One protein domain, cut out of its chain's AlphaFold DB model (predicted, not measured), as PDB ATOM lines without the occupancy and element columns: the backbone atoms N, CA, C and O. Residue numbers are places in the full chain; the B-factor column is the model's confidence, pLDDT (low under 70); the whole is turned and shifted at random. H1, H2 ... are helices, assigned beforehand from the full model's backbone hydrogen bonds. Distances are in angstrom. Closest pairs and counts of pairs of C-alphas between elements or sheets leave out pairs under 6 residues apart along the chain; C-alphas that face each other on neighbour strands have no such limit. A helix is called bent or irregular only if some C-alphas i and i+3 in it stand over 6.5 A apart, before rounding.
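AT A GLANCE: This is residues 19 to 72 of the 73 residues of an uncharacterized protein of Escherichia coli (UniProt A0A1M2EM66). This is a helical hairpin with arms of unequal length: the shorter helix H1 leads into a tight turn at one end, and the much longer helix H2 folds back beside it and runs on past the beginning of H1. Residues 64 to 72, of which 64 to 71 belong to H2, stick out alone at the other end. The printed part has 54 residues with two named helices, H1 then H2, and no named strand, and its class is all helix. The whole is a rod spanning 52 by 15 by 10 A, only just loose and close to extended, with a radius of gyration of the C-alphas of 14.9 A.

HOW THE PARTS SIT: H1, residues 19 to 33, and H2, residues 39 to 71, form a helical hairpin, two helices that follow each other in the chain and run opposite ways. They touch, with 17 pairs of C-alphas within 8 A. Their closest C-alphas are those of Leu 19 and Ala 56, 6.0 A apart. Their lines stand at a shallow tilt of 18 degrees, and their centres are 11.2 A apart. In H1 and H2 every O i to N i+4 pair is within hydrogen-bond range.

IN THESE COORDINATES: H1 begins at C-alpha 19, at (99.542, 136.610, 113.512), and ends at C-alpha 33, at (92.148, 117.178, 112.577), 20.8 A from first to last C-alpha. H2 begins at C-alpha 39, at (90.278, 110.215, 120.100), and ends at C-alpha 71, at (96.095, 157.854, 115.166), with a length of 48.2 A. Neither helix is bent.

THE WHOLE: The printed part runs from residue 19 to residue 72 without a cut. The link from H1 to H2, five residues, is tight. The two C-alphas farthest apart are those of Asn 37 and Ser 72, at 51.6 A. Without residues 64 to 72, which stand free, the body spans 37 by 15 by 9 A. The mean pLDDT of the printed part is 93.6, and one residue, Ser 72, is under 70.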
ATOM      1  N   LEU A  19     100.939 136.937 113.810       98.31
ATOM      2  CA  LEU A  19      99.542 136.610 113.512       98.31
ATOM      3  C   LEU A  19      99.421 135.776 112.229       98.31
ATOM      4  O   LEU A  19      98.673 134.802 112.184       98.31
ATOM      5  N   THR A  20     100.202 136.112 111.202       98.19
ATOM      6  CA  THR A  20     100.243 135.354 109.943       98.19
ATOM      7  C   THR A  20     100.735 133.920 110.157       98.19
ATOM      8  O   THR A  20     100.135 132.967 109.648       98.19
ATOM      9  N   LEU A  21     101.801 133.747 110.944       98.06
ATOM     10  CA  LEU A  21     102.309 132.423 111.314       98.06
ATOM     11  C   LEU A  21     101.289 131.643 112.146       98.06
ATOM     12  O   LEU A  21     101.079 130.459 111.891       98.06
ATOM     13  N   ASN A  22     100.611 132.305 113.083       98.12
ATOM     14  CA  ASN A  22      99.589 131.679 113.912       98.12
ATOM     15  C   ASN A  22      98.397 131.177 113.075       98.12
ATOM     16  O   ASN A  22      97.971 130.032 113.209       98.12
ATOM     17  N   ASN A  23      97.930 131.976 112.109       97.94
ATOM     18  CA  ASN A  23      96.896 131.556 111.156       97.94
ATOM     19  C   ASN A  23      97.344 130.368 110.288       97.94
ATOM     20  O   ASN A  23      96.543 129.487 109.975       97.94
ATOM     21  N   SER A  24      98.628 130.314 109.923       98.31
ATOM     22  CA  SER A  24      99.196 129.179 109.187       98.31
ATOM     23  C   SER A  24      99.232 127.913 110.049       98.31
ATOM     24  O   SER A  24      98.859 126.840 109.580       98.31
ATOM     25  N   ALA A  25      99.610 128.035 111.327       97.69
ATOM     26  CA  ALA A  25      99.566 126.933 112.286       97.69
ATOM     27  C   ALA A  25      98.133 126.414 112.482       97.69
ATOM     28  O   ALA A  25      97.916 125.203 112.445       97.69
ATOM     29  N   LYS A  26      97.146 127.317 112.587       97.88
ATOM     30  CA  LYS A  26      95.719 126.968 112.639       97.88
ATOM     31  C   LYS A  26      95.287 126.141 111.431       97.88
ATOM     32  O   LYS A  26      94.620 125.122 111.585       97.88
ATOM     33  N   ALA A  27      95.666 126.569 110.226       97.38
ATOM     34  CA  ALA A  27      95.319 125.865 108.996       97.38
ATOM     35  C   ALA A  27      95.909 124.446 108.960       97.38
ATOM     36  O   ALA A  27      95.185 123.495 108.681       97.38
ATOM     37  N   ILE A  28      97.192 124.297 109.306       96.38
ATOM     38  CA  ILE A  28      97.864 122.988 109.374       96.38
ATOM     39  C   ILE A  28      97.191 122.082 110.409       96.38
ATOM     40  O   ILE A  28      96.964 120.903 110.142       96.38
ATOM     41  N   LEU A  29      96.839 122.625 111.575       96.31
ATOM     42  CA  LEU A  29      96.196 121.862 112.637       96.31
ATOM     43  C   LEU A  29      94.793 121.385 112.244       96.31
ATOM     44  O   LEU A  29      94.452 120.237 112.506       96.31
ATOM     45  N   ASN A  30      94.012 122.221 111.559       94.94
ATOM     46  CA  ASN A  30      92.716 121.813 111.015       94.94
ATOM     47  C   ASN A  30      92.859 120.709 109.957       94.94
ATOM     48  O   ASN A  30      92.122 119.733 110.000       94.94
ATOM     49  N   MET A  31      93.854 120.805 109.066       94.81
ATOM     50  CA  MET A  31      94.138 119.727 108.109       94.81
ATOM     51  C   MET A  31      94.519 118.418 108.808       94.81
ATOM     52  O   MET A  31      94.187 117.338 108.322       94.81
ATOM     53  N   TRP A  32      95.232 118.498 109.936       94.50
ATOM     54  CA  TRP A  32      95.548 117.315 110.728       94.50
ATOM     55  C   TRP A  32      94.292 116.744 111.392       94.50
ATOM     56  O   TRP A  32      94.066 115.546 111.258       94.50
ATOM     57  N   LEU A  33      93.442 117.579 112.003       93.69
ATOM     58  CA  LEU A  33      92.148 117.178 112.577       93.69
ATOM     59  C   LEU A  33      91.273 116.409 111.577       93.69
ATOM     60  O   LEU A  33      90.707 115.385 111.947       93.69
ATOM     61  N   ASP A  34      91.236 116.835 110.312       92.62
ATOM     62  CA  ASP A  34      90.499 116.143 109.242       92.62
ATOM     63  C   ASP A  34      91.022 114.717 108.961       92.62
ATOM     64  O   ASP A  34      90.312 113.889 108.388       92.62
ATOM     65  N   CYS A  35      92.268 114.422 109.345       92.62
ATOM     66  CA  CYS A  35      92.937 113.139 109.122       92.62
ATOM     67  C   CYS A  35      92.988 112.240 110.371       92.62
ATOM     68  O   CYS A  35      93.382 111.073 110.260       92.62
ATOM     69  N   ILE A  36      92.661 112.763 111.559       92.62
ATOM     70  CA  ILE A  36      92.766 112.020 112.818       92.62
ATOM     71  C   ILE A  36      91.569 111.076 112.966       92.62
ATOM     72  O   ILE A  36      90.416 111.491 112.921       92.62
ATOM     73  N   ASN A  37      91.860 109.799 113.214       86.19
ATOM     74  CA  ASN A  37      90.852 108.786 113.547       86.19
ATOM     75  C   ASN A  37      90.884 108.372 115.028       86.19
ATOM     76  O   ASN A  37      90.026 107.608 115.463       86.19
ATOM     77  N   ASP A  38      91.884 108.836 115.781       92.12
ATOM     78  CA  ASP A  38      92.077 108.502 117.188       92.12
ATOM     79  C   ASP A  38      91.592 109.627 118.117       92.12
ATOM     80  O   ASP A  38      91.834 110.812 117.885       92.12
ATOM     81  N   ASN A  39      90.895 109.250 119.190       87.69
ATOM     82  CA  ASN A  39      90.278 110.215 120.100       87.69
ATOM     83  C   ASN A  39      91.301 110.948 120.983       87.69
ATOM     84  O   ASN A  39      91.027 112.074 121.403       87.69
ATOM     85  N   GLU A  40      92.446 110.341 121.304       91.88
ATOM     86  CA  GLU A  40      93.481 110.979 122.124       91.88
ATOM     87  C   GLU A  40      94.195 112.069 121.319       91.88
ATOM     88  O   GLU A  40      94.255 113.221 121.763       91.88
ATOM     89  N   ASP A  41      94.608 111.749 120.091       92.44
ATOM     90  CA  ASP A  41      95.199 112.713 119.157       92.44
ATOM     91  C   ASP A  41      94.238 113.872 118.845       92.44
ATOM     92  O   ASP A  41      94.647 115.036 118.818       92.44
ATOM     93  N   ALA A  42      92.940 113.585 118.679       92.75
ATOM     94  CA  ALA A  42      91.930 114.615 118.434       92.75
ATOM     95  C   ALA A  42      91.812 115.584 119.620       92.75
ATOM     96  O   ALA A  42      91.763 116.798 119.428       92.75
ATOM     97  N   ASN A  43      91.821 115.073 120.855       94.50
ATOM     98  CA  ASN A  43      91.782 115.910 122.056       94.50
ATOM     99  C   ASN A  43      93.022 116.804 122.179       94.50
ATOM    100  O   ASN A  43      92.896 117.983 122.519       94.50
ATOM    101  N   ILE A  44      94.209 116.273 121.867       94.75
ATOM    102  CA  ILE A  44      95.449 117.061 121.821       94.75
ATOM    103  C   ILE A  44      95.324 118.166 120.772       94.75
ATOM    104  O   ILE A  44      95.620 119.329 121.061       94.75
ATOM    105  N   ALA A  45      94.838 117.832 119.577       94.56
ATOM    106  CA  ALA A  45      94.660 118.790 118.500       94.56
ATOM    107  C   ALA A  45      93.650 119.896 118.858       94.56
ATOM    108  O   ALA A  45      93.937 121.069 118.630       94.56
ATOM    109  N   TYR A  46      92.527 119.578 119.509       95.38
ATOM    110  CA  TYR A  46      91.597 120.596 120.016       95.38
ATOM    111  C   TYR A  46      92.228 121.495 121.088       95.38
ATOM    112  O   TYR A  46      92.016 122.710 121.073       95.38
ATOM    113  N   GLY A  47      93.038 120.931 121.990       96.75
ATOM    114  CA  GLY A  47      93.780 121.711 122.982       96.75
ATOM    115  C   GLY A  47      94.759 122.696 122.336       96.75
ATOM    116  O   GLY A  47      94.786 123.874 122.693       96.75
ATOM    117  N   LEU A  48      95.514 122.241 121.332       97.12
ATOM    118  CA  LEU A  48      96.409 123.097 120.550       97.12
ATOM    119  C   LEU A  48      95.642 124.181 119.781       97.12
ATOM    120  O   LEU A  48      96.088 125.327 119.737       97.12
ATOM    121  N   LEU A  49      94.479 123.845 119.217       97.06
ATOM    122  CA  LEU A  49      93.646 124.782 118.462       97.06
ATOM    123  C   LEU A  49      93.144 125.918 119.359       97.06
ATOM    124  O   LEU A  49      93.207 127.079 118.963       97.06
ATOM    125  N   SER A  50      92.737 125.599 120.591       97.81
ATOM    126  CA  SER A  50      92.336 126.601 121.585       97.81
ATOM    127  C   SER A  50      93.465 127.584 121.908       97.81
ATOM    128  O   SER A  50      93.214 128.782 122.024       97.81
ATOM    129  N   LEU A  51      94.705 127.105 122.047       98.12
ATOM    130  CA  LEU A  51      95.865 127.960 122.337       98.12
ATOM    131  C   LEU A  51      96.228 128.860 121.150       98.12
ATOM    132  O   LEU A  51      96.582 130.025 121.333       98.12
ATOM    133  N   ILE A  52      96.133 128.322 119.933       98.06
ATOM    134  CA  ILE A  52      96.325 129.063 118.681       98.06
ATOM    135  C   ILE A  52      95.294 130.192 118.564       98.06
ATOM    136  O   ILE A  52      95.663 131.329 118.259       98.06
ATOM    137  N   ASP A  53      94.028 129.909 118.867       97.75
ATOM    138  CA  ASP A  53      92.955 130.902 118.821       97.75
ATOM    139  C   ASP A  53      93.140 132.002 119.873       97.75
ATOM    140  O   ASP A  53      93.072 133.185 119.534       97.75
ATOM    141  N   GLU A  54      93.491 131.643 121.111       98.25
ATOM    142  CA  GLU A  54      93.801 132.620 122.163       98.25
ATOM    143  C   GLU A  54      95.002 133.508 121.786       98.25
ATOM    144  O   GLU A  54      95.001 134.723 122.006       98.25
ATOM    145  N   ALA A  55      96.044 132.928 121.184       97.62
ATOM    146  CA  ALA A  55      97.191 133.694 120.711       97.62
ATOM    147  C   ALA A  55      96.811 134.661 119.575       97.62
ATOM    148  O   ALA A  55      97.340 135.774 119.514       97.62
ATOM    149  N   ALA A  56      95.889 134.272 118.687       98.12
ATOM    150  CA  ALA A  56      95.437 135.114 117.582       98.12
ATOM    151  C   ALA A  56      94.631 136.314 118.091       98.12
ATOM    152  O   ALA A  56      94.833 137.430 117.610       98.12
ATOM    153  N   GLU A  57      93.770 136.102 119.088       98.06
ATOM    154  CA  GLU A  57      93.024 137.167 119.764       98.06
ATOM    155  C   GLU A  57      93.978 138.198 120.384       98.06
ATOM    156  O   GLU A  57      93.922 139.379 120.042       98.06
ATOM    157  N   LYS A  58      94.950 137.749 121.189       97.25
ATOM    158  CA  LYS A  58      95.926 138.645 121.837       97.25
ATOM    159  C   LYS A  58      96.783 139.427 120.839       97.25
ATOM    160  O   LYS A  58      97.094 140.596 121.074       97.25
ATOM    161  N   LEU A  59      97.185 138.798 119.732       97.88
ATOM    162  CA  LEU A  59      97.936 139.475 118.670       97.88
ATOM    163  C   LEU A  59      97.081 140.534 117.967       97.88
ATOM    164  O   LEU A  59      97.561 141.646 117.750       97.88
ATOM    165  N   ASN A  60      95.818 140.224 117.663       97.75
ATOM    166  CA  ASN A  60      94.881 141.190 117.091       97.75
ATOM    167  C   ASN A  60      94.659 142.387 118.022       97.75
ATOM    168  O   ASN A  60      94.714 143.529 117.565       97.75
ATOM    169  N   ASP A  61      94.474 142.154 119.321       96.56
ATOM    170  CA  ASP A  61      94.316 143.224 120.309       96.56
ATOM    171  C   ASP A  61      95.549 144.128 120.383       96.56
ATOM    172  O   ASP A  61      95.422 145.357 120.406       96.56
ATOM    173  N   ALA A  62      96.750 143.543 120.365       93.69
ATOM    174  CA  ALA A  62      98.003 144.293 120.358       93.69
ATOM    175  C   ALA A  62      98.152 145.153 119.090       93.69
ATOM    176  O   ALA A  62      98.482 146.338 119.185       93.69
ATOM    177  N   ILE A  63      97.863 144.585 117.913       96.38
ATOM    178  CA  ILE A  63      97.898 145.294 116.625       96.38
ATOM    179  C   ILE A  63      96.885 146.443 116.628       96.38
ATOM    180  O   ILE A  63      97.242 147.587 116.347       96.38
ATOM    181  N   ASN A  64      95.634 146.178 117.007       95.25
ATOM    182  CA  ASN A  64      94.577 147.189 117.044       95.25
ATOM    183  C   ASN A  64      94.906 148.322 118.022       95.25
ATOM    184  O   ASN A  64      94.751 149.498 117.682       95.25
ATOM    185  N   SER A  65      95.427 147.989 119.204       92.56
ATOM    186  CA  SER A  65      95.866 148.974 120.197       92.56
ATOM    187  C   SER A  65      96.997 149.858 119.662       92.56
ATOM    188  O   SER A  65      96.973 151.076 119.848       92.56
ATOM    189  N   ALA A  66      97.962 149.273 118.944       90.75
ATOM    190  CA  ALA A  66      99.042 150.014 118.295       90.75
ATOM    191  C   ALA A  66      98.520 150.937 117.174       90.75
ATOM    192  O   ALA A  66      98.925 152.095 117.067       90.75
ATOM    193  N   LEU A  67      97.579 150.467 116.355       90.31
ATOM    194  CA  LEU A  67      96.987 151.277 115.288       90.31
ATOM    195  C   LEU A  67      96.162 152.455 115.833       90.31
ATOM    196  O   LEU A  67      96.175 153.536 115.240       90.31
ATOM    197  N   LEU A  68      95.462 152.271 116.956       89.75
ATOM    198  CA  LEU A  68      94.705 153.332 117.628       89.75
ATOM    199  C   LEU A  68      95.626 154.385 118.261       89.75
ATOM    200  O   LEU A  68      95.382 155.586 118.106       89.75
ATOM    201  N   SER A  69      96.706 153.962 118.923       83.00
ATOM    202  CA  SER A  69      97.654 154.891 119.554       83.00
ATOM    203  C   SER A  69      98.375 155.772 118.528       83.00
ATOM    204  O   SER A  69      98.538 156.969 118.758       83.00
ATOM    205  N   ASN A  70      98.700 155.234 117.347       75.56
ATOM    206  CA  ASN A  70      99.336 155.997 116.270       75.56
ATOM    207  C   ASN A  70      98.396 157.013 115.584       75.56
ATOM    208  O   ASN A  70      98.883 157.966 114.987       75.56
ATOM    209  N   LYS A  71      97.066 156.852 115.666       71.38
ATOM    210  CA  LYS A  71      96.095 157.854 115.166       71.38
ATOM    211  C   LYS A  71      95.912 159.050 116.104       71.38
ATOM    212  O   LYS A  71      95.327 160.050 115.702       71.38
ATOM    213  N   SER A  72      96.357 158.918 117.352       61.03
ATOM    214  CA  SER A  72      96.140 159.895 118.426       61.03
ATOM    215  C   SER A  72      97.337 160.840 118.626       61.03
ATOM    216  O   SER A  72      97.301 161.678 119.524       61.03
TER     217      SER A  72